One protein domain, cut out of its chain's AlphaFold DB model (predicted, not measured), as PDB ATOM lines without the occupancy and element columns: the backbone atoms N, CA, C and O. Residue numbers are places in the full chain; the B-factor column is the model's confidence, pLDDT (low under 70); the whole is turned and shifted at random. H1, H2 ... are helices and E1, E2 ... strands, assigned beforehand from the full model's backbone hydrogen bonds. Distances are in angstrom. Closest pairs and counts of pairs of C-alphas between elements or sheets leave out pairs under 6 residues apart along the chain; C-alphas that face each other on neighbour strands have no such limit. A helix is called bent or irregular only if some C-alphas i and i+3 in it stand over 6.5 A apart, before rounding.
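Overview. This is residues 22 to 192 of the 268 residues of an uncharacterized protein of Streptococcus pneumoniae (UniProt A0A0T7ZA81). A long helical hairpin, H1 and H2, makes most of the length, with a head at one end: a twisted five-strand sheet with H3 and H4 over one face and the other face bare. Residues 119 to 124 stick out as a loop. The 171 printed residues include four named helices and five named strands, ordered E1 H1 H2 H3 E2 E3 H4 E4 E5; the antiparallel sheet runs E1 E2 E3 E5 E4. The class is mixed; the whole is only just loose, close to extended, with a radius of gyration of the C-alphas of 23.1 A and spans of 77 by 42 by 23 A.

Along the chain. E1, residues 22 to 26, begins at C-alpha (179.278, 178.824, 159.367). H1 is residues 29 to 58, 43.5 A; H2, 61 to 90, 42.0 A, is irregular, with C-alphas 62 and 65 8.5 A apart. H3 is 98 to 112, E2 127 to 135, E3 138 to 144, H4 152 to 170, 26.7 A, and E4 175 to 182. E5, 185 to 191, ends at C-alpha (188.888, 173.762, 176.473).

Arrangement. N 23 and O 130, of E1 and E2, are 2.8 A apart, within hydrogen-bond range; so are N 131 and O 142, of hairpin E2 and E3, 2.8 A, N 141 and O 188, of E3 and E5, 2.8 A, and N 187 and O 180, of hairpin E4 and E5, 2.9 A. H3 and H4 are on the same face, two layers, helices over a sheet, at heights of 9.5 A and 8.6 A over the sheet. H3 touches H4 with residues 105 to 109 alone, C-alphas of Ala 109 and Phe 165 closest at 7.0 A, a steep tilt of 57 degrees, opposite ways. E3, H4, E4 form a split strand-helix-strand unit, two strands running the same way with E5 between, its crossover right-handed. H1 and H2 touch, C-alphas of Leu 57 and Tyr 67 closest at 5.4 A, a shallow tilt of 26 degrees, opposite ways; neither is on the sheet. Each O i to N i+4 pair is within range in H1, H3 and H4, and 24 of 26 in H2.

Size, cuts and confidence. The C-alphas farthest apart, of Leu 62 and Ile 152, are 77.5 A apart. The printed part has no cut; the link H3 to E2 is long. pLDDT is under 70 in residues 24 to 35, 113 to 127 and 145 to 152.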
ATOM      1  N   TYR A  22     180.366 179.722 159.752       74.75
ATOM      2  CA  TYR A  22     179.278 178.824 159.367       74.75
ATOM      3  C   TYR A  22     179.705 177.932 158.203       74.75
ATOM      4  O   TYR A  22     180.230 178.417 157.196       74.75
ATOM      5  N   LEU A  23     179.437 176.636 158.318       70.75
ATOM      6  CA  LEU A  23     179.706 175.639 157.290       70.75
ATOM      7  C   LEU A  23     178.445 174.803 157.068       70.75
ATOM      8  O   LEU A  23     178.115 173.940 157.870       70.75
ATOM      9  N   SER A  24     177.752 175.057 155.959       67.19
ATOM     10  CA  SER A  24     176.617 174.252 155.504       67.19
ATOM     11  C   SER A  24     177.079 173.264 154.433       67.19
ATOM     12  O   SER A  24     177.579 173.683 153.380       67.19
ATOM     13  N   ILE A  25     176.886 171.973 154.674       65.62
ATOM     14  CA  ILE A  25     177.205 170.903 153.732       65.62
ATOM     15  C   ILE A  25     175.897 170.252 153.279       65.62
ATOM     16  O   ILE A  25     175.181 169.651 154.073       65.62
ATOM     17  N   SER A  26     175.594 170.389 151.991       55.28
ATOM     18  CA  SER A  26     174.512 169.700 151.282       55.28
ATOM     19  C   SER A  26     175.162 168.826 150.201       55.28
ATOM     20  O   SER A  26     175.897 169.376 149.377       55.28
ATOM     21  N   GLU A  27     174.974 167.504 150.214       55.03
ATOM     22  CA  GLU A  27     175.606 166.554 149.267       55.03
ATOM     23  C   GLU A  27     175.455 166.973 147.786       55.03
ATOM     24  O   GLU A  27     174.484 167.626 147.412       55.03
ATOM     25  N   THR A  28     176.369 166.673 146.852       52.41
ATOM     26  CA  THR A  28     177.395 165.616 146.734       52.41
ATOM     27  C   THR A  28     178.825 166.193 146.753       52.41
ATOM     28  O   THR A  28     179.304 166.763 145.768       52.41
ATOM     29  N   ILE A  29     179.544 166.063 147.877       52.03
ATOM     30  CA  ILE A  29     180.935 166.554 147.991       52.03
ATOM     31  C   ILE A  29     181.886 165.750 147.094       52.03
ATOM     32  O   ILE A  29     182.792 166.339 146.502       52.03
ATOM     33  N   GLU A  30     181.656 164.444 146.928       50.44
ATOM     34  CA  GLU A  30     182.440 163.596 146.019       50.44
ATOM     35  C   GLU A  30     182.477 164.168 144.602       50.44
ATOM     36  O   GLU A  30     183.556 164.413 144.066       50.44
ATOM     37  N   ASN A  31     181.320 164.538 144.051       56.25
ATOM     38  CA  ASN A  31     181.221 165.123 142.713       56.25
ATOM     39  C   ASN A  31     181.984 166.465 142.612       56.25
ATOM     40  O   ASN A  31     182.604 166.795 141.597       56.25
ATOM     41  N   ARG A  32     182.030 167.247 143.703       59.56
ATOM     42  CA  ARG A  32     182.841 168.474 143.776       59.56
ATOM     43  C   ARG A  32     184.344 168.172 143.818       59.56
ATOM     44  O   ARG A  32     185.099 168.867 143.131       59.56
ATOM     45  N   LYS A  33     184.786 167.174 144.592       63.16
ATOM     46  CA  LYS A  33     186.200 166.758 144.683       63.16
ATOM     47  C   LYS A  33     186.690 166.141 143.376       63.16
ATOM     48  O   LYS A  33     187.770 166.507 142.911       63.16
ATOM     49  N   GLU A  34     185.888 165.292 142.743       64.81
ATOM     50  CA  GLU A  34     186.177 164.718 141.428       64.81
ATOM     51  C   GLU A  34     186.330 165.808 140.371       64.81
ATOM     52  O   GLU A  34     187.339 165.854 139.664       64.81
ATOM     53  N   ARG A  35     185.395 166.764 140.326       67.44
ATOM     54  CA  ARG A  35     185.465 167.896 139.397       67.44
ATOM     55  C   ARG A  35     186.696 168.771 139.643       67.44
ATOM     56  O   ARG A  35     187.343 169.190 138.684       67.44
ATOM     57  N   GLN A  36     187.061 169.031 140.900       70.38
ATOM     58  CA  GLN A  36     188.284 169.772 141.232       70.38
ATOM     59  C   GLN A  36     189.556 169.009 140.837       70.38
ATOM     60  O   GLN A  36     190.462 169.595 140.246       70.38
ATOM     61  N   CYS A  37     189.617 167.705 141.112       74.19
ATOM     62  CA  CYS A  37     190.734 166.844 140.727       74.19
ATOM     63  C   CYS A  37     190.888 166.778 139.200       74.19
ATOM     64  O   CYS A  37     191.999 166.886 138.678       74.19
ATOM     65  N   PHE A  38     189.773 166.682 138.474       75.94
ATOM     66  CA  PHE A  38     189.744 166.699 137.016       75.94
ATOM     67  C   PHE A  38     190.293 168.013 136.440       75.94
ATOM     68  O   PHE A  38     191.172 167.991 135.576       75.94
ATOM     69  N   ILE A  39     189.829 169.159 136.953       77.12
ATOM     70  CA  ILE A  39     190.313 170.486 136.538       77.12
ATOM     71  C   ILE A  39     191.815 170.624 136.818       77.12
ATOM     72  O   ILE A  39     192.559 171.075 135.947       77.12
ATOM     73  N   PHE A  40     192.277 170.180 137.991       79.56
ATOM     74  CA  PHE A  40     193.691 170.227 138.366       79.56
ATOM     75  C   PHE A  40     194.565 169.373 137.440       79.56
ATOM     76  O   PHE A  40     195.566 169.858 136.914       79.56
ATOM     77  N   LYS A  41     194.158 168.125 137.162       83.88
ATOM     78  CA  LYS A  41     194.856 167.245 136.210       83.88
ATOM     79  C   LYS A  41     194.931 167.869 134.815       83.88
ATOM     80  O   LYS A  41     195.962 167.760 134.153       83.88
ATOM     81  N   LYS A  42     193.859 168.530 134.361       85.25
ATOM     82  CA  LYS A  42     193.821 169.204 133.056       85.25
ATOM     83  C   LYS A  42     194.767 170.408 133.009       85.25
ATOM     84  O   LYS A  42     195.542 170.514 132.063       85.25
ATOM     85  N   LEU A  43     194.756 171.263 134.034       81.88
ATOM     86  CA  LEU A  43     195.673 172.406 134.158       81.88
ATOM     87  C   LEU A  43     197.141 171.966 134.180       81.88
ATOM     88  O   LEU A  43     197.960 172.533 133.463       81.88
ATOM     89  N   PHE A  44     197.462 170.919 134.943       85.44
ATOM     90  CA  PHE A  44     198.822 170.387 135.026       85.44
ATOM     91  C   PHE A  44     199.330 169.864 133.673       85.44
ATOM     92  O   PHE A  44     200.461 170.152 133.284       85.44
ATOM     93  N   LYS A  45     198.481 169.161 132.907       87.88
ATOM     94  CA  LYS A  45     198.822 168.708 131.545       87.88
ATOM     95  C   LYS A  45     199.105 169.874 130.595       87.88
ATOM     96  O   LYS A  45     200.064 169.807 129.831       87.88
ATOM     97  N   VAL A  46     198.292 170.934 130.642       88.00
ATOM     98  CA  VAL A  46     198.487 172.133 129.806       88.00
ATOM     99  C   VAL A  46     199.792 172.846 130.164       88.00
ATOM    100  O   VAL A  46     200.534 173.243 129.271       88.00
ATOM    101  N   LEU A  47     200.112 172.950 131.457       88.06
ATOM    102  CA  LEU A  47     201.360 173.543 131.933       88.06
ATOM    103  C   LEU A  47     202.594 172.752 131.467       88.06
ATOM    104  O   LEU A  47     203.541 173.351 130.960       88.06
ATOM    105  N   LEU A  48     202.564 171.419 131.567       90.31
ATOM    106  CA  LEU A  48     203.632 170.550 131.059       90.31
ATOM    107  C   LEU A  48     203.849 170.729 129.553       90.31
ATOM    108  O   LEU A  48     204.984 170.894 129.112       90.31
ATOM    109  N   LEU A  49     202.765 170.738 128.773       90.44
ATOM    110  CA  LEU A  49     202.842 170.933 127.327       90.44
ATOM    111  C   LEU A  49     203.450 172.300 126.979       90.44
ATOM    112  O   LEU A  49     204.329 172.379 126.124       90.44
ATOM    113  N   SER A  50     203.028 173.361 127.677       89.00
ATOM    114  CA  SER A  50     203.562 174.716 127.491       89.00
ATOM    115  C   SER A  50     205.066 174.777 127.763       89.00
ATOM    116  O   SER A  50     205.810 175.317 126.949       89.00
ATOM    117  N   LEU A  51     205.533 174.160 128.855       87.94
ATOM    118  CA  LEU A  51     206.955 174.113 129.212       87.94
ATOM    119  C   LEU A  51     207.800 173.381 128.163       87.94
ATOM    120  O   LEU A  51     208.870 173.868 127.798       87.94
ATOM    121  N   VAL A  52     207.317 172.248 127.644       90.19
ATOM    122  CA  VAL A  52     208.008 171.491 126.584       90.19
ATOM    123  C   VAL A  52     208.113 172.320 125.303       90.19
ATOM    124  O   VAL A  52     209.182 172.373 124.696       90.19
ATOM    125  N   ILE A  53     207.042 173.018 124.915       86.81
ATOM    126  CA  ILE A  53     207.042 173.902 123.740       86.81
ATOM    127  C   ILE A  53     208.042 175.050 123.927       86.81
ATOM    128  O   ILE A  53     208.843 175.312 123.031       86.81
ATOM    129  N   THR A  54     208.057 175.699 125.097       87.00
ATOM    130  CA  THR A  54     209.026 176.766 125.398       87.00
ATOM    131  C   THR A  54     210.466 176.248 125.351       87.00
ATOM    132  O   THR A  54     211.345 176.925 124.814       87.00
ATOM    133  N   PHE A  55     210.715 175.037 125.857       87.00
ATOM    134  CA  PHE A  55     212.033 174.404 125.815       87.00
ATOM    135  C   PHE A  55     212.484 174.093 124.384       87.00
ATOM    136  O   PHE A  55     213.619 174.397 124.023       87.00
ATOM    137  N   LEU A  56     211.606 173.548 123.539       85.88
ATOM    138  CA  LEU A  56     211.916 173.281 122.129       85.88
ATOM    139  C   LEU A  56     212.198 174.577 121.355       85.88
ATOM    140  O   LEU A  56     213.190 174.657 120.631       85.88
ATOM    141  N   LEU A  57     211.382 175.616 121.565       84.31
ATOM    142  CA  LEU A  57     211.569 176.932 120.946       84.31
ATOM    143  C   LEU A  57     212.882 177.605 121.367       84.31
ATOM    144  O   LEU A  57     213.467 178.329 120.567       84.31
ATOM    145  N   SER A  58     213.385 177.332 122.578       83.94
ATOM    146  CA  SER A  58     214.670 177.879 123.044       83.94
ATOM    147  C   SER A  58     215.872 177.421 122.209       83.94
ATOM    148  O   SER A  58     216.888 178.111 122.166       83.94
ATOM    149  N   ARG A  59     215.762 176.277 121.518       86.19
ATOM    150  CA  ARG A  59     216.833 175.719 120.679       86.19
ATOM    151  C   ARG A  59     216.802 176.206 119.231       86.19
ATOM    152  O   ARG A  59     217.699 175.867 118.466       86.19
ATOM    153  N   LEU A  60     215.783 176.976 118.843       84.00
ATOM    154  CA  LEU A  60     215.566 177.428 117.469       84.00
ATOM    155  C   LEU A  60     215.735 178.955 117.373       84.00
ATOM    156  O   LEU A  60     214.764 179.693 117.554       84.00
ATOM    157  N   PRO A  61     216.942 179.459 117.046       73.00
ATOM    158  CA  PRO A  61     217.233 180.899 117.043       73.00
ATOM    159  C   PRO A  61     216.406 181.697 116.020       73.00
ATOM    160  O   PRO A  61     216.132 182.877 116.234       73.00
ATOM    161  N   LEU A  62     215.935 181.046 114.950       77.12
ATOM    162  CA  LEU A  62     215.064 181.631 113.920       77.12
ATOM    163  C   LEU A  62     213.678 182.050 114.450       77.12
ATOM    164  O   LEU A  62     213.004 182.862 113.825       77.12
ATOM    165  N   LEU A  63     213.251 181.529 115.605       81.81
ATOM    166  CA  LEU A  63     211.920 181.750 116.184       81.81
ATOM    167  C   LEU A  63     211.957 182.627 117.446       81.81
ATOM    168  O   LEU A  63     211.105 182.500 118.326       81.81
ATOM    169  N   SER A  64     212.925 183.541 117.546       79.06
ATOM    170  CA  SER A  64     213.173 184.354 118.749       79.06
ATOM    171  C   SER A  64     211.952 185.149 119.251       79.06
ATOM    172  O   SER A  64     211.749 185.269 120.461       79.06
ATOM    173  N   VAL A  65     211.095 185.647 118.351       85.50
ATOM    174  CA  VAL A  65     209.844 186.344 118.709       85.50
ATOM    175  C   VAL A  65     208.823 185.378 119.321       85.50
ATOM    176  O   VAL A  65     208.238 185.669 120.364       85.50
ATOM    177  N   VAL A  66     208.653 184.197 118.719       85.00
ATOM    178  CA  VAL A  66     207.727 183.153 119.194       85.00
ATOM    179  C   VAL A  66     208.194 182.590 120.539       85.00
ATOM    180  O   VAL A  66     207.380 182.359 121.432       85.00
ATOM    181  N   TYR A  67     209.507 182.445 120.726       84.75
ATOM    182  CA  TYR A  67     210.108 182.055 121.998       84.75
ATOM    183  C   TYR A  67     209.777 183.045 123.128       84.75
ATOM    184  O   TYR A  67     209.333 182.619 124.195       84.75
ATOM    185  N   LYS A  68     209.892 184.361 122.889       86.56
ATOM    186  CA  LYS A  68     209.526 185.395 123.879       86.56
ATOM    187  C   LYS A  68     208.053 185.309 124.293       86.56
ATOM    188  O   LYS A  68     207.753 185.367 125.484       86.56
ATOM    189  N   ILE A  69     207.143 185.116 123.336       86.50
ATOM    190  CA  ILE A  69     205.708 184.935 123.617       86.50
ATOM    191  C   ILE A  69     205.483 183.658 124.439       86.50
ATOM    192  O   ILE A  69     204.753 183.675 125.430       86.50
ATOM    193  N   SER A  70     206.152 182.561 124.076       85.94
ATOM    194  CA  SER A  70     206.053 181.285 124.788       85.94
ATOM    195  C   SER A  70     206.524 181.380 126.244       85.94
ATOM    196  O   SER A  70     205.870 180.827 127.127       85.94
ATOM    197  N   ILE A  71     207.593 182.135 126.528       88.56
ATOM    198  CA  ILE A  71     208.045 182.399 127.905       88.56
ATOM    199  C   ILE A  71     206.965 183.124 128.714       88.56
ATOM    200  O   ILE A  71     206.686 182.735 129.848       88.56
ATOM    201  N   ILE A  72     206.335 184.157 128.148       89.25
ATOM    202  CA  ILE A  72     205.290 184.924 128.843       89.25
ATOM    203  C   ILE A  72     204.104 184.010 129.186       89.25
ATOM    204  O   ILE A  72     203.642 183.994 130.328       89.25
ATOM    205  N   VAL A  73     203.657 183.184 128.237       87.62
ATOM    206  CA  VAL A  73     202.557 182.228 128.455       87.62
ATOM    207  C   VAL A  73     202.924 181.175 129.507       87.62
ATOM    208  O   VAL A  73     202.158 180.929 130.435       87.62
ATOM    209  N   SER A  74     204.117 180.586 129.425       87.94
ATOM    210  CA  SER A  74     204.565 179.590 130.404       87.94
ATOM    211  C   SER A  74     204.738 180.192 131.803       87.94
ATOM    212  O   SER A  74     204.303 179.590 132.783       87.94
ATOM    213  N   SER A  75     205.298 181.400 131.923       86.94
ATOM    214  CA  SER A  75     205.472 182.081 133.217       86.94
ATOM    215  C   SER A  75     204.139 182.434 133.886       86.94
ATOM    216  O   SER A  75     203.971 182.211 135.085       86.94
ATOM    217  N   THR A  76     203.155 182.899 133.112       89.25
ATOM    218  CA  THR A  76     201.807 183.190 133.622       89.25
ATOM    219  C   THR A  76     201.071 181.920 134.050       89.25
ATOM    220  O   THR A  76     200.460 181.902 135.119       89.25
ATOM    221  N   LEU A  77     201.186 180.825 133.289       88.25
ATOM    222  CA  LEU A  77     200.645 179.520 133.683       88.25
ATOM    223  C   LEU A  77     201.279 178.992 134.979       88.25
ATOM    224  O   LEU A  77     200.563 178.479 135.841       88.25
ATOM    225  N   VAL A  78     202.595 179.147 135.146       89.38
ATOM    226  CA  VAL A  78     203.301 178.770 136.382       89.38
ATOM    227  C   VAL A  78     202.814 179.605 137.566       89.38
ATOM    228  O   VAL A  78     202.494 179.039 138.610       89.38
ATOM    229  N   ALA A  79     202.677 180.925 137.407       88.62
ATOM    230  CA  ALA A  79     202.163 181.798 138.462       88.62
ATOM    231  C   ALA A  79     200.737 181.405 138.895       88.62
ATOM    232  O   ALA A  79     200.457 181.297 140.090       88.62
ATOM    233  N   LEU A  80     199.851 181.114 137.936       87.44
ATOM    234  CA  LEU A  80     198.497 180.626 138.217       87.44
ATOM    235  C   LEU A  80     198.506 179.278 138.946       87.44
ATOM    236  O   LEU A  80     197.716 179.068 139.870       87.44
ATOM    237  N   PHE A  81     199.405 178.368 138.562       85.62
ATOM    238  CA  PHE A  81     199.541 177.068 139.209       85.62
ATOM    239  C   PHE A  81     200.021 177.200 140.658       85.62
ATOM    240  O   PHE A  81     199.409 176.619 141.557       85.62
ATOM    241  N   ILE A  82     201.048 178.018 140.906       87.38
ATOM    242  CA  ILE A  82     201.548 178.315 142.257       87.38
ATOM    243  C   ILE A  82     200.438 178.941 143.107       87.38
ATOM    244  O   ILE A  82     200.185 178.475 144.217       87.38
ATOM    245  N   GLY A  83     199.726 179.939 142.575       85.44
ATOM    246  CA  GLY A  83     198.604 180.573 143.272       85.44
ATOM    247  C   GLY A  83     197.506 179.573 143.642       85.44
ATOM    248  O   GLY A  83     196.998 179.584 144.763       85.44
ATOM    249  N   HIS A  84     197.179 178.644 142.741       83.75
ATOM    250  CA  HIS A  84     196.201 177.596 143.017       83.75
ATOM    251  C   HIS A  84     196.659 176.630 144.123       83.75
ATOM    252  O   HIS A  84     195.872 176.294 145.010       83.75
ATOM    253  N   VAL A  85     197.927 176.205 144.100       83.06
ATOM    254  CA  VAL A  85     198.514 175.352 145.147       83.06
ATOM    255  C   VAL A  85     198.524 176.075 146.495       83.06
ATOM    256  O   VAL A  85     198.116 175.488 147.498       83.06
ATOM    257  N   ALA A  86     198.906 177.353 146.520       82.44
ATOM    258  CA  ALA A  86     198.921 178.172 147.729       82.44
ATOM    259  C   ALA A  86     197.521 178.315 148.346       82.44
ATOM    260  O   ALA A  86     197.348 178.085 149.541       82.44
ATOM    261  N   ILE A  87     196.497 178.603 147.532       79.00
ATOM    262  CA  ILE A  87     195.099 178.647 147.991       79.00
ATOM    263  C   ILE A  87     194.680 177.288 148.563       79.00
ATOM    264  O   ILE A  87     194.049 177.226 149.615       79.00
ATOM    265  N   LYS A  88     195.044 176.186 147.900       79.94
ATOM    266  CA  LYS A  88     194.698 174.840 148.369       79.94
ATOM    267  C   LYS A  88     195.351 174.514 149.715       79.94
ATOM    268  O   LYS A  88     194.688 173.938 150.569       79.94
ATOM    269  N   LEU A  89     196.607 174.909 149.917       80.62
ATOM    270  CA  LEU A  89     197.298 174.782 151.204       80.62
ATOM    271  C   LEU A  89     196.622 175.625 152.291       80.62
ATOM    272  O   LEU A  89     196.384 175.136 153.396       80.62
ATOM    273  N   LEU A  90     196.241 176.858 151.958       77.88
ATOM    274  CA  LEU A  90     195.593 177.792 152.875       77.88
ATOM    275  C   LEU A  90     194.201 177.325 153.333       77.88
ATOM    276  O   LEU A  90     193.788 177.666 154.436       77.88
ATOM    277  N   PHE A  91     193.507 176.502 152.543       74.88
ATOM    278  CA  PHE A  91     192.234 175.859 152.910       74.88
ATOM    279  C   PHE A  91     192.373 174.355 153.209       74.88
ATOM    280  O   PHE A  91     191.419 173.598 153.043       74.88
ATOM    281  N   SER A  92     193.557 173.911 153.637       75.25
ATOM    282  CA  SER A  92     193.814 172.519 154.026       75.25
ATOM    283  C   SER A  92     193.873 172.327 155.545       75.25
ATOM    284  O   SER A  92     193.943 173.292 156.309       75.25
ATOM    285  N   VAL A  93     193.961 171.063 155.974       75.06
ATOM    286  CA  VAL A  93     194.216 170.667 157.375       75.06
ATOM    287  C   VAL A  93     195.554 171.215 157.893       75.06
ATOM    288  O   VAL A  93     195.755 171.355 159.096       75.06
ATOM    289  N   TYR A  94     196.458 171.597 156.993       77.62
ATOM    290  CA  TYR A  94     197.755 172.186 157.324       77.62
ATOM    291  C   TYR A  94     197.751 173.716 157.268       77.62
ATOM    292  O   TYR A  94     198.812 174.332 157.328       77.62
ATOM    293  N   SER A  95     196.580 174.346 157.122       77.56
ATOM    294  CA  SER A  95     196.496 175.801 157.059       77.56
ATOM    295  C   SER A  95     197.087 176.444 158.323       77.56
ATOM    296  O   SER A  95     196.774 176.001 159.434       77.56
ATOM    297  N   PRO A  96     197.898 177.511 158.182       79.06
ATOM    298  CA  PRO A  96     198.417 178.256 159.329       79.06
ATOM    299  C   PRO A  96     197.307 179.011 160.072       79.06
ATOM    300  O   PRO A  96     197.461 179.362 161.238       79.06
ATOM    301  N   ILE A  97     196.173 179.253 159.413       83.06
ATOM    302  CA  ILE A  97     195.044 179.986 159.976       83.06
ATOM    303  C   ILE A  97     194.113 178.986 160.647       83.06
ATOM    304  O   ILE A  97     193.526 178.126 159.983       83.06
ATOM    305  N   TRP A  98     193.939 179.135 161.964       83.06
ATOM    306  CA  TRP A  98     193.144 178.221 162.784       83.06
ATOM    307  C   TRP A  98     191.755 177.968 162.190       83.06
ATOM    308  O   TRP A  98     191.368 176.812 162.039       83.06
ATOM    309  N   LYS A  99     191.050 179.022 161.761       83.38
ATOM    310  CA  LYS A  99     189.709 178.906 161.170       83.38
ATOM    311  C   LYS A  99     189.662 178.064 159.902       83.38
ATOM    312  O   LYS A  99     188.774 177.230 159.767       83.38
ATOM    313  N   TYR A 100     190.591 178.264 158.971       80.62
ATOM    314  CA  TYR A 100     190.590 177.521 157.707       80.62
ATOM    315  C   TYR A 100     190.982 176.070 157.909       80.62
ATOM    316  O   TYR A 100     190.356 175.175 157.340       80.62
ATOM    317  N   ARG A 101     191.956 175.836 158.791       83.06
ATOM    318  CA  ARG A 101     192.288 174.493 159.243       83.06
ATOM    319  C   ARG A 101     191.066 173.817 159.851       83.06
ATOM    320  O   ARG A 101     190.703 172.727 159.424       83.06
ATOM    321  N   PHE A 102     190.402 174.467 160.801       83.94
ATOM    322  CA  PHE A 102     189.265 173.883 161.505       83.94
ATOM    323  C   PHE A 102     188.064 173.642 160.587       83.94
ATOM    324  O   PHE A 102     187.429 172.595 160.668       83.94
ATOM    325  N   LEU A 103     187.821 174.539 159.631       83.75
ATOM    326  CA  LEU A 103     186.813 174.352 158.590       83.75
ATOM    327  C   LEU A 103     187.072 173.082 157.769       83.75
ATOM    328  O   LEU A 103     186.146 172.305 157.553       83.75
ATOM    329  N   SER A 104     188.322 172.838 157.362       79.31
ATOM    330  CA  SER A 104     188.686 171.616 156.633       79.31
ATOM    331  C   SER A 104     188.573 170.348 157.492       79.31
ATOM    332  O   SER A 104     188.188 169.294 156.990       79.31
ATOM    333  N   ILE A 105     188.850 170.451 158.797       84.94
ATOM    334  CA  ILE A 105     188.688 169.350 159.756       84.94
ATOM    335  C   ILE A 105     187.206 169.001 159.920       84.94
ATOM    336  O   ILE A 105     186.863 167.826 159.870       84.94
ATOM    337  N   LEU A 106     186.318 169.987 160.068       84.00
ATOM    338  CA  LEU A 106     184.874 169.740 160.179       84.00
ATOM    339  C   LEU A 106     184.266 169.210 158.872       84.00
ATOM    340  O   LEU A 106     183.365 168.370 158.908       84.00
ATOM    341  N   GLU A 107     184.782 169.640 157.716       78.62
ATOM    342  CA  GLU A 107     184.420 169.052 156.419       78.62
ATOM    343  C   GLU A 107     184.777 167.553 156.390       78.62
ATOM    344  O   GLU A 107     183.914 166.726 156.107       78.62
ATOM    345  N   LEU A 108     185.992 167.181 156.816       78.44
ATOM    346  CA  LEU A 108     186.414 165.779 156.953       78.44
ATOM    347  C   LEU A 108     185.625 165.001 158.018       78.44
ATOM    348  O   LEU A 108     185.334 163.824 157.818       78.44
ATOM    349  N   ALA A 109     185.274 165.639 159.136       79.44
ATOM    350  CA  ALA A 109     184.465 165.027 160.187       79.44
ATOM    351  C   ALA A 109     183.089 164.633 159.642       79.44
ATOM    352  O   ALA A 109     182.614 163.531 159.893       79.44
ATOM    353  N   THR A 110     182.482 165.516 158.845       75.81
ATOM    354  CA  THR A 110     181.187 165.259 158.199       75.81
ATOM    355  C   THR A 110     181.266 164.063 157.250       75.81
ATOM    356  O   THR A 110     180.334 163.268 157.207       75.81
ATOM    357  N   GLU A 111     182.388 163.899 156.539       70.75
ATOM    358  CA  GLU A 111     182.621 162.777 155.617       70.75
ATOM    359  C   GLU A 111     182.874 161.443 156.330       70.75
ATOM    360  O   GLU A 111     182.410 160.405 155.874       70.75
ATOM    361  N   ARG A 112     183.644 161.442 157.426       71.12
ATOM    362  CA  ARG A 112     184.107 160.199 158.070       71.12
ATOM    363  C   ARG A 112     183.207 159.684 159.175       71.12
ATOM    364  O   ARG A 112     183.191 158.485 159.430       71.12
ATOM    365  N   LEU A 113     182.526 160.579 159.882       69.50
ATOM    366  CA  LEU A 113     181.726 160.197 161.043       69.50
ATOM    367  C   LEU A 113     180.341 159.673 160.661       69.50
ATOM    368  O   LEU A 113     179.606 159.254 161.555       69.50
ATOM    369  N   ASP A 114     180.015 159.699 159.362       63.69
ATOM    370  CA  ASP A 114     178.730 159.294 158.790       63.69
ATOM    371  C   ASP A 114     177.565 159.820 159.643       63.69
ATOM    372  O   ASP A 114     176.632 159.114 160.025       63.69
ATOM    373  N   LEU A 115     177.667 161.105 160.021       58.28
ATOM    374  CA  LEU A 115     176.658 161.807 160.829       58.28
ATOM    375  C   LEU A 115     175.296 161.831 160.118       58.28
ATOM    376  O   LEU A 115     174.262 162.099 160.729       58.28
ATOM    377  N   ILE A 116     175.311 161.530 158.822       50.56
ATOM    378  CA  ILE A 116     174.175 161.299 157.955       50.56
ATOM    379  C   ILE A 116     174.010 159.779 157.848       50.56
ATOM    380  O   ILE A 116     174.412 159.182 156.861       50.56
ATOM    381  N   GLN A 117     173.376 159.126 158.829       46.91
ATOM    382  CA  GLN A 117     172.796 157.812 158.536       46.91
ATOM    383  C   GLN A 117     171.813 158.020 157.383       46.91
ATOM    384  O   GLN A 117     170.762 158.639 157.581       46.91
ATOM    385  N   LEU A 118     172.188 157.576 156.181       42.19
ATOM    386  CA  LEU A 118     171.332 157.578 155.003       42.19
ATOM    387  C   LEU A 118     170.047 156.832 155.382       42.19
ATOM    388  O   LEU A 118     170.089 155.613 155.571       42.19
ATOM    389  N   PRO A 119     168.887 157.504 155.521       38.47
ATOM    390  CA  PRO A 119     167.651 156.750 155.519       38.47
ATOM    391  C   PRO A 119     167.550 156.100 154.136       38.47
ATOM    392  O   PRO A 119     167.947 156.696 153.136       38.47
ATOM    393  N   ALA A 120     166.984 154.896 154.059       37.62
ATOM    394  CA  ALA A 120     166.816 154.124 152.820       37.62
ATOM    395  C   ALA A 120     166.097 154.878 151.671       37.62
ATOM    396  O   ALA A 120     165.993 154.375 150.553       37.62
ATOM    397  N   ASN A 121     165.600 156.090 151.930       39.16
ATOM    398  CA  ASN A 121     164.865 156.921 151.004       39.16
ATOM    399  C   ASN A 121     165.773 158.002 150.380       39.16
ATOM    400  O   ASN A 121     166.047 159.036 150.987       39.16
ATOM    401  N   LYS A 122     166.204 157.764 149.132       42.78
ATOM    402  CA  LYS A 122     167.166 158.549 148.319       42.78
ATOM    403  C   LYS A 122     166.779 160.015 148.008       42.78
ATOM    404  O   LYS A 122     167.403 160.631 147.148       42.78
ATOM    405  N   ILE A 123     165.735 160.571 148.625       38.19
ATOM    406  CA  ILE A 123     165.074 161.810 148.163       38.19
ATOM    407  C   ILE A 123     165.257 162.995 149.134       38.19
ATOM    408  O   ILE A 123     165.087 164.145 148.730       38.19
ATOM    409  N   GLN A 124     165.657 162.776 150.392       42.38
ATOM    410  CA  GLN A 124     165.895 163.882 151.330       42.38
ATOM    411  C   GLN A 124     167.357 164.338 151.319       42.38
ATOM    412  O   GLN A 124     168.232 163.662 151.850       42.38
ATOM    413  N   ILE A 125     167.604 165.532 150.772       47.22
ATOM    414  CA  ILE A 125     168.874 166.251 150.926       47.22
ATOM    415  C   ILE A 125     168.961 166.710 152.389       47.22
ATOM    416  O   ILE A 125     168.357 167.717 152.760       47.22
ATOM    417  N   LYS A 126     169.678 165.968 153.237       54.69
ATOM    418  CA  LYS A 126     169.983 166.412 154.603       54.69
ATOM    419  C   LYS A 126     171.185 167.355 154.568       54.69
ATOM    420  O   LYS A 126     172.267 166.986 154.122       54.69
ATOM    421  N   THR A 127     170.976 168.598 154.993       64.19
ATOM    422  CA  THR A 127     172.022 169.621 155.105       64.19
ATOM    423  C   THR A 127     172.563 169.683 156.526       64.19
ATOM    424  O   THR A 127     171.828 170.066 157.440       64.19
ATOM    425  N   VAL A 128     173.825 169.317 156.731       71.69
ATOM    426  CA  VAL A 128     174.483 169.470 158.036       71.69
ATOM    427  C   VAL A 128     175.043 170.880 158.122       71.69
ATOM    428  O   VAL A 128     175.775 171.312 157.229       71.69
ATOM    429  N   GLU A 129     174.697 171.604 159.183       79.00
ATOM    430  CA  GLU A 129     175.242 172.939 159.424       79.00
ATOM    431  C   GLU A 129     176.108 172.924 160.675       79.00
ATOM    432  O   GLU A 129     175.661 172.561 161.761       79.00
ATOM    433  N   TRP A 130     177.351 173.345 160.505       83.81
ATOM    434  CA  TRP A 130     178.278 173.599 161.588       83.81
ATOM    435  C   TRP A 130     178.400 175.092 161.820       83.81
ATOM    436  O   TRP A 130     178.456 175.883 160.870       83.81
ATOM    437  N   ARG A 131     178.551 175.468 163.080       85.88
ATOM    438  CA  ARG A 131     179.022 176.785 163.476       85.88
ATOM    439  C   ARG A 131     180.115 176.633 164.520       85.88
ATOM    440  O   ARG A 131     179.991 175.829 165.431       85.88
ATOM    441  N   PHE A 132     181.206 177.373 164.373       87.94
ATOM    442  CA  PHE A 132     182.319 177.297 165.317       87.94
ATOM    443  C   PHE A 132     182.998 178.650 165.523       87.94
ATOM    444  O   PHE A 132     183.014 179.492 164.619       87.94
ATOM    445  N   TYR A 133     183.532 178.853 166.723       87.44
ATOM    446  CA  TYR A 133     184.263 180.050 167.154       87.44
ATOM    447  C   TYR A 133     185.047 179.750 168.434       87.44
ATOM    448  O   TYR A 133     184.821 178.725 169.086       87.44
ATOM    449  N   LYS A 134     185.965 180.643 168.800       86.00
ATOM    450  CA  LYS A 134     186.563 180.658 170.133       86.00
ATOM    451  C   LYS A 134     185.859 181.681 171.018       86.00
ATOM    452  O   LYS A 134     185.672 182.818 170.612       86.00
ATOM    453  N   ALA A 135     185.501 181.284 172.230       83.62
ATOM    454  CA  ALA A 135     184.968 182.171 173.260       83.62
ATOM    455  C   ALA A 135     185.622 181.813 174.594       83.62
ATOM    456  O   ALA A 135     185.711 180.633 174.919       83.62
ATOM    457  N   ASP A 136     186.112 182.804 175.341       78.75
ATOM    458  CA  ASP A 136     186.697 182.620 176.680       78.75
ATOM    459  C   ASP A 136     187.771 181.517 176.753       78.75
ATOM    460  O   ASP A 136     187.748 180.649 177.625       78.75
ATOM    461  N   ASN A 137     188.697 181.513 175.788       79.44
ATOM    462  CA  ASN A 137     189.744 180.492 175.635       79.44
ATOM    463  C   ASN A 137     189.221 179.053 175.405       79.44
ATOM    464  O   ASN A 137     189.954 178.075 175.541       79.44
ATOM    465  N   ARG A 138     187.948 178.907 175.027       85.06
ATOM    466  CA  ARG A 138     187.297 177.638 174.684       85.06
ATOM    467  C   ARG A 138     186.950 177.613 173.206       85.06
ATOM    468  O   ARG A 138     186.630 178.637 172.611       85.06
ATOM    469  N   THR A 139     186.983 176.428 172.613       88.25
ATOM    470  CA  THR A 139     186.462 176.196 171.264       88.25
ATOM    471  C   THR A 139     185.014 175.748 171.373       88.25
ATOM    472  O   THR A 139     184.731 174.714 171.978       88.25
ATOM    473  N   VAL A 140     184.102 176.513 170.780       88.56
ATOM    474  CA  VAL A 140     182.677 176.186 170.724       88.56
ATOM    475  C   VAL A 140     182.354 175.624 169.347       88.56
ATOM    476  O   VAL A 140     182.711 176.219 168.329       88.56
ATOM    477  N   ILE A 141     181.689 174.470 169.324       89.06
ATOM    478  CA  ILE A 141     181.212 173.798 168.117       89.06
ATOM    479  C   ILE A 141     179.709 173.585 168.261       89.06
ATOM    480  O   ILE A 141     179.245 172.922 169.181       89.06
ATOM    481  N   GLU A 142     178.954 174.134 167.326       88.38
ATOM    482  CA  GLU A 142     177.509 174.018 167.216       88.38
ATOM    483  C   GLU A 142     177.192 173.182 165.968       88.38
ATOM    484  O   GLU A 142     177.647 173.500 164.866       88.38
ATOM    485  N   LEU A 143     176.430 172.103 166.134       84.88
ATOM    486  CA  LEU A 143     176.035 171.179 165.071       84.88
ATOM    487  C   LEU A 143     174.511 171.128 164.956       84.88
ATOM    488  O   LEU A 143     173.819 170.747 165.900       84.88
ATOM    489  N   ASN A 144     173.994 171.454 163.775       81.38
ATOM    490  CA  ASN A 144     172.583 171.334 163.425       81.38
ATOM    491  C   ASN A 144     172.355 170.085 162.543       81.38
ATOM    492  O   ASN A 144     172.728 170.098 161.361       81.38
ATOM    493  N   PRO A 145     171.742 169.008 163.072       68.88
ATOM    494  CA  PRO A 145     171.536 167.745 162.358       68.88
ATOM    495  C   PRO A 145     170.334 167.765 161.387       68.88
ATOM    496  O   PRO A 145     169.521 166.845 161.365       68.88
ATOM    497  N   SER A 146     170.208 168.796 160.547       62.34
ATOM    498  CA  SER A 146     169.186 168.862 159.482       62.34
ATOM    499  C   SER A 146     167.727 168.752 159.966       62.34
ATOM    500  O   SER A 146     166.888 168.166 159.283       62.34
ATOM    501  N   GLY A 147     167.403 169.312 161.136       54.12
ATOM    502  CA  GLY A 147     166.015 169.495 161.590       54.12
ATOM    503  C   GLY A 147     165.353 168.317 162.319       54.12
ATOM    504  O   GLY A 147     164.198 168.444 162.719       54.12
ATOM    505  N   THR A 148     166.050 167.201 162.555       58.41
ATOM    506  CA  THR A 148     165.584 166.176 163.509       58.41
ATOM    507  C   THR A 148     166.086 166.489 164.911       58.41
ATOM    508  O   THR A 148     167.282 166.713 165.085       58.41
ATOM    509  N   VAL A 149     165.197 166.474 165.911       58.50
ATOM    510  CA  VAL A 149     165.587 166.616 167.324       58.50
ATOM    511  C   VAL A 149     166.478 165.424 167.693       58.50
ATOM    512  O   VAL A 149     166.001 164.288 167.642       58.50
ATOM    513  N   PRO A 150     167.764 165.638 168.016       63.91
ATOM    514  CA  PRO A 150     168.665 164.534 168.302       63.91
ATOM    515  C   PRO A 150     168.306 163.905 169.650       63.91
ATOM    516  O   PRO A 150     168.067 164.605 170.636       63.91
ATOM    517  N   SER A 151     168.277 162.572 169.716       66.88
ATOM    518  CA  SER A 151     168.091 161.881 170.995       66.88
ATOM    519  C   SER A 151     169.327 162.056 171.882       66.88
ATOM    520  O   SER A 151     170.447 162.179 171.388       66.88
ATOM    521  N   ILE A 152     169.164 162.007 173.207       69.25
ATOM    522  CA  ILE A 152     170.288 162.130 174.158       69.25
ATOM    523  C   ILE A 152     171.390 161.093 173.863       69.25
ATOM    524  O   ILE A 152     172.578 161.389 173.984       69.25
ATOM    525  N   GLN A 153     171.012 159.881 173.442       70.88
ATOM    526  CA  GLN A 153     171.962 158.833 173.056       70.88
ATOM    527  C   GLN A 153     172.714 159.178 171.764       70.88
ATOM    528  O   GLN A 153     173.929 159.004 171.707       70.88
ATOM    529  N   GLN A 154     172.023 159.723 170.758       71.25
ATOM    530  CA  GLN A 154     172.658 160.198 169.526       71.25
ATOM    531  C   GLN A 154     173.629 161.345 169.806       71.25
ATOM    532  O   GLN A 154     174.734 161.338 169.278       71.25
ATOM    533  N   VAL A 155     173.270 162.287 170.684       73.00
ATOM    534  CA  VAL A 155     174.169 163.382 171.077       73.00
ATOM    535  C   VAL A 155     175.432 162.852 171.741       73.00
ATOM    536  O   VAL A 155     176.529 163.270 171.370       73.00
ATOM    537  N   LYS A 156     175.308 161.900 172.673       76.00
ATOM    538  CA  LYS A 156     176.472 161.274 173.318       76.00
ATOM    539  C   LYS A 156     177.382 160.583 172.306       76.00
ATOM    540  O   LYS A 156     178.592 160.782 172.356       76.00
ATOM    541  N   GLU A 157     176.815 159.823 171.373       78.44
ATOM    542  CA  GLU A 157     177.602 159.100 170.372       78.44
ATOM    543  C   GLU A 157     178.274 160.042 169.364       78.44
ATOM    544  O   GLU A 157     179.460 159.887 169.078       78.44
ATOM    545  N   ILE A 158     177.561 161.066 168.880       79.00
ATOM    546  CA  ILE A 158     178.124 162.107 168.008       79.00
ATOM    547  C   ILE A 158     179.264 162.834 168.723       79.00
ATOM    548  O   ILE A 158     180.334 163.016 168.147       79.00
ATOM    549  N   THR A 159     179.060 163.204 169.989       83.31
ATOM    550  CA  THR A 159     180.072 163.889 170.800       83.31
ATOM    551  C   THR A 159     181.318 163.024 170.978       83.31
ATOM    552  O   THR A 159     182.433 163.507 170.778       83.31
ATOM    553  N   ARG A 160     181.142 161.740 171.316       83.62
ATOM    554  CA  ARG A 160     182.240 160.779 171.478       83.62
ATOM    555  C   ARG A 160     183.042 160.640 170.184       83.62
ATOM    556  O   ARG A 160     184.243 160.895 170.182       83.62
ATOM    557  N   ARG A 161     182.365 160.327 169.075       84.38
ATOM    558  CA  ARG A 161     182.984 160.155 167.752       84.38
ATOM    559  C   ARG A 161     183.695 161.413 167.263       84.38
ATOM    560  O   ARG A 161     184.804 161.324 166.743       84.38
ATOM    561  N   LEU A 162     183.076 162.582 167.433       86.81
ATOM    562  CA  LEU A 162     183.683 163.851 167.042       86.81
ATOM    563  C   LEU A 162     184.937 164.141 167.868       86.81
ATOM    564  O   LEU A 162     185.952 164.537 167.306       86.81
ATOM    565  N   THR A 163     184.890 163.902 169.178       86.19
ATOM    566  CA  THR A 163     186.042 164.114 170.064       86.19
ATOM    567  C   THR A 163     187.203 163.192 169.690       86.19
ATOM    568  O   THR A 163     188.322 163.668 169.509       86.19
ATOM    569  N   GLU A 164     186.938 161.901 169.472       85.31
ATOM    570  CA  GLU A 164     187.942 160.936 168.997       85.31
ATOM    571  C   GLU A 164     188.552 161.365 167.657       85.31
ATOM    572  O   GLU A 164     189.774 161.370 167.493       85.31
ATOM    573  N   PHE A 165     187.714 161.802 166.714       87.75
ATOM    574  CA  PHE A 165     188.165 162.287 165.415       87.75
ATOM    575  C   PHE A 165     189.052 163.537 165.524       87.75
ATOM    576  O   PHE A 165     190.071 163.639 164.835       87.75
ATOM    577  N   LEU A 166     188.693 164.488 166.391       88.06
ATOM    578  CA  LEU A 166     189.474 165.702 166.621       88.06
ATOM    579  C   LEU A 166     190.845 165.379 167.225       88.06
ATOM    580  O   LEU A 166     191.848 165.905 166.734       88.06
ATOM    581  N   ILE A 167     190.909 164.480 168.211       85.44
ATOM    582  CA  ILE A 167     192.170 164.015 168.814       85.44
ATOM    583  C   ILE A 167     193.067 163.389 167.742       85.44
ATOM    584  O   ILE A 167     194.213 163.803 167.577       85.44
ATOM    585  N   GLN A 168     192.524 162.458 166.952       86.19
ATOM    586  CA  GLN A 168     193.271 161.775 165.892       86.19
ATOM    587  C   GLN A 168     193.769 162.729 164.799       86.19
ATOM    588  O   GLN A 168     194.874 162.564 164.291       86.19
ATOM    589  N   THR A 169     192.960 163.721 164.418       84.12
ATOM    590  CA  THR A 169     193.281 164.614 163.291       84.12
ATOM    591  C   THR A 169     194.223 165.742 163.692       84.12
ATOM    592  O   THR A 169     195.031 166.197 162.884       84.12
ATOM    593  N   THR A 170     194.109 166.237 164.925       84.62
ATOM    594  CA  THR A 170     194.905 167.378 165.396       84.62
ATOM    595  C   THR A 170     196.135 166.976 166.196       84.62
ATOM    596  O   THR A 170     196.989 167.837 166.408       84.62
ATOM    597  N   TYR A 171     196.232 165.712 166.628       81.69
ATOM    598  CA  TYR A 171     197.265 165.214 167.543       81.69
ATOM    599  C   TYR A 171     197.369 166.059 168.823       81.69
ATOM    600  O   TYR A 171     198.457 166.343 169.319       81.69
ATOM    601  N   ARG A 172     196.221 166.523 169.323       80.19
ATOM    602  CA  ARG A 172     196.093 167.321 170.546       80.19
ATOM    603  C   ARG A 172     195.033 166.713 171.441       80.19
ATOM    604  O   ARG A 172     194.097 166.081 170.951       80.19
ATOM    605  N   GLU A 173     195.151 166.959 172.736       78.94
ATOM    606  CA  GLU A 173     194.077 166.649 173.670       78.94
ATOM    607  C   GLU A 173     192.890 167.587 173.442       78.94
ATOM    608  O   GLU A 173     193.043 168.805 173.321       78.94
ATOM    609  N   TRP A 174     191.697 167.001 173.373       83.56
ATOM    610  CA  TRP A 174     190.434 167.724 173.291       83.56
ATOM    611  C   TRP A 174     189.585 167.341 174.493       83.56
ATOM    612  O   TRP A 174     188.948 166.290 174.499       83.56
ATOM    613  N   ASN A 175     189.564 168.205 175.506       81.38
ATOM    614  CA  ASN A 175     188.762 167.978 176.701       81.38
ATOM    615  C   ASN A 175     187.382 168.609 176.520       81.38
ATOM    616  O   ASN A 175     187.249 169.824 176.355       81.38
ATOM    617  N   LEU A 176     186.352 167.765 176.524       83.19
ATOM    618  CA  LEU A 176     184.961 168.197 176.475       83.19
ATOM    619  C   LEU A 176     184.549 168.731 177.852       83.19
ATOM    620  O   LEU A 176     184.531 167.989 178.830       83.19
ATOM    621  N   LEU A 177     184.185 170.010 177.914       81.75
ATOM    622  CA  LEU A 177     183.717 170.664 179.136       81.75
ATOM    623  C   LEU A 177     182.198 170.592 179.268       81.75
ATOM    624  O   LEU A 177     181.671 170.407 180.362       81.75
ATOM    625  N   GLU A 178     181.495 170.749 178.149       80.75
ATOM    626  CA  GLU A 178     180.038 170.813 178.112       80.75
ATOM    627  C   GLU A 178     179.516 170.223 176.795       80.75
ATOM    628  O   GLU A 178     180.081 170.472 175.728       80.75
ATOM    629  N   SER A 179     178.439 169.438 176.886       81.94
ATOM    630  CA  SER A 179     177.668 168.924 175.749       81.94
ATOM    631  C   SER A 179     176.188 169.093 176.066       81.94
ATOM    632  O   SER A 179     175.657 168.435 176.965       81.94
ATOM    633  N   THR A 180     175.538 170.020 175.370       80.38
ATOM    634  CA  THR A 180     174.134 170.383 175.586       80.38
ATOM    635  C   THR A 180     173.362 170.393 174.271       80.38
ATOM    636  O   THR A 180     173.932 170.428 173.179       80.38
ATOM    637  N   ILE A 181     172.034 170.325 174.382       78.88
ATOM    638  CA  ILE A 181     171.121 170.561 173.264       78.88
ATOM    639  C   ILE A 181     170.480 171.924 173.497       78.88
ATOM    640  O   ILE A 181     169.705 172.094 174.436       78.88
ATOM    641  N   GLU A 182     170.768 172.882 172.627       78.81
ATOM    642  CA  GLU A 182     170.159 174.208 172.655       78.81
ATOM    643  C   GLU A 182     169.363 174.411 171.370       78.81
ATOM    644  O   GLU A 182     169.921 174.379 170.279       78.81
ATOM    645  N   LYS A 183     168.043 174.617 171.470       76.19
ATOM    646  CA  LYS A 183     167.179 174.895 170.303       76.19
ATOM    647  C   LYS A 183     167.358 173.879 169.151       76.19
ATOM    648  O   LYS A 183     167.391 174.264 167.988       76.19
ATOM    649  N   ASN A 184     167.463 172.587 169.483       72.94
ATOM    650  CA  ASN A 184     167.717 171.467 168.555       72.94
ATOM    651  C   ASN A 184     169.109 171.449 167.894       72.94
ATOM    652  O   ASN A 184     169.330 170.689 166.953       72.94
ATOM    653  N   ILE A 185     170.049 172.242 168.400       79.50
ATOM    654  CA  ILE A 185     171.451 172.268 167.983       79.50
ATOM    655  C   ILE A 185     172.276 171.603 169.082       79.50
ATOM    656  O   ILE A 185     172.063 171.843 170.271       79.50
ATOM    657  N   ILE A 186     173.211 170.748 168.687       82.88
ATOM    658  CA  ILE A 186     174.180 170.144 169.600       82.88
ATOM    659  C   ILE A 186     175.292 171.166 169.818       82.88
ATOM    660  O   ILE A 186     175.968 171.543 168.861       82.88
ATOM    661  N   VAL A 187     175.481 171.608 171.058       85.88
ATOM    662  CA  VAL A 187     176.521 172.567 171.438       85.88
ATOM    663  C   VAL A 187     177.588 171.836 172.238       85.88
ATOM    664  O   VAL A 187     177.307 171.237 173.275       85.88
ATOM    665  N   LEU A 188     178.821 171.881 171.743       88.06
ATOM    666  CA  LEU A 188     179.990 171.254 172.342       88.06
ATOM    667  C   LEU A 188     181.012 172.332 172.670       88.06
ATOM    668  O   LEU A 188     181.431 173.089 171.790       88.06
ATOM    669  N   LYS A 189     181.432 172.392 173.932       89.25
ATOM    670  CA  LYS A 189     182.473 173.321 174.378       89.25
ATOM    671  C   LYS A 189     183.703 172.532 174.785       89.25
ATOM    672  O   LYS A 189     183.652 171.714 175.703       89.25
ATOM    673  N   TYR A 190     184.805 172.806 174.103       87.62
ATOM    674  CA  TYR A 190     186.110 172.218 174.365       87.62
ATOM    675  C   TYR A 190     187.045 173.264 174.957       87.62
ATOM    676  O   TYR A 190     187.011 174.427 174.558       87.62
ATOM    677  N   GLY A 191     187.906 172.862 175.879       84.50
ATOM    678  CA  GLY A 191     188.888 173.762 176.473       84.50
ATOM    679  C   GLY A 191     189.918 173.005 177.287       84.50
ATOM    680  O   GLY A 191     189.984 171.780 177.229       84.50
ATOM    681  N   GLU A 192     190.720 173.731 178.053       75.25
ATOM    682  CA  GLU A 192     191.564 173.105 179.065       75.25
ATOM    683  C   GLU A 192     190.683 172.465 180.133       75.25
ATOM    684  O   GLU A 192     189.674 173.043 180.556       75.25
TER     685      GLU A 192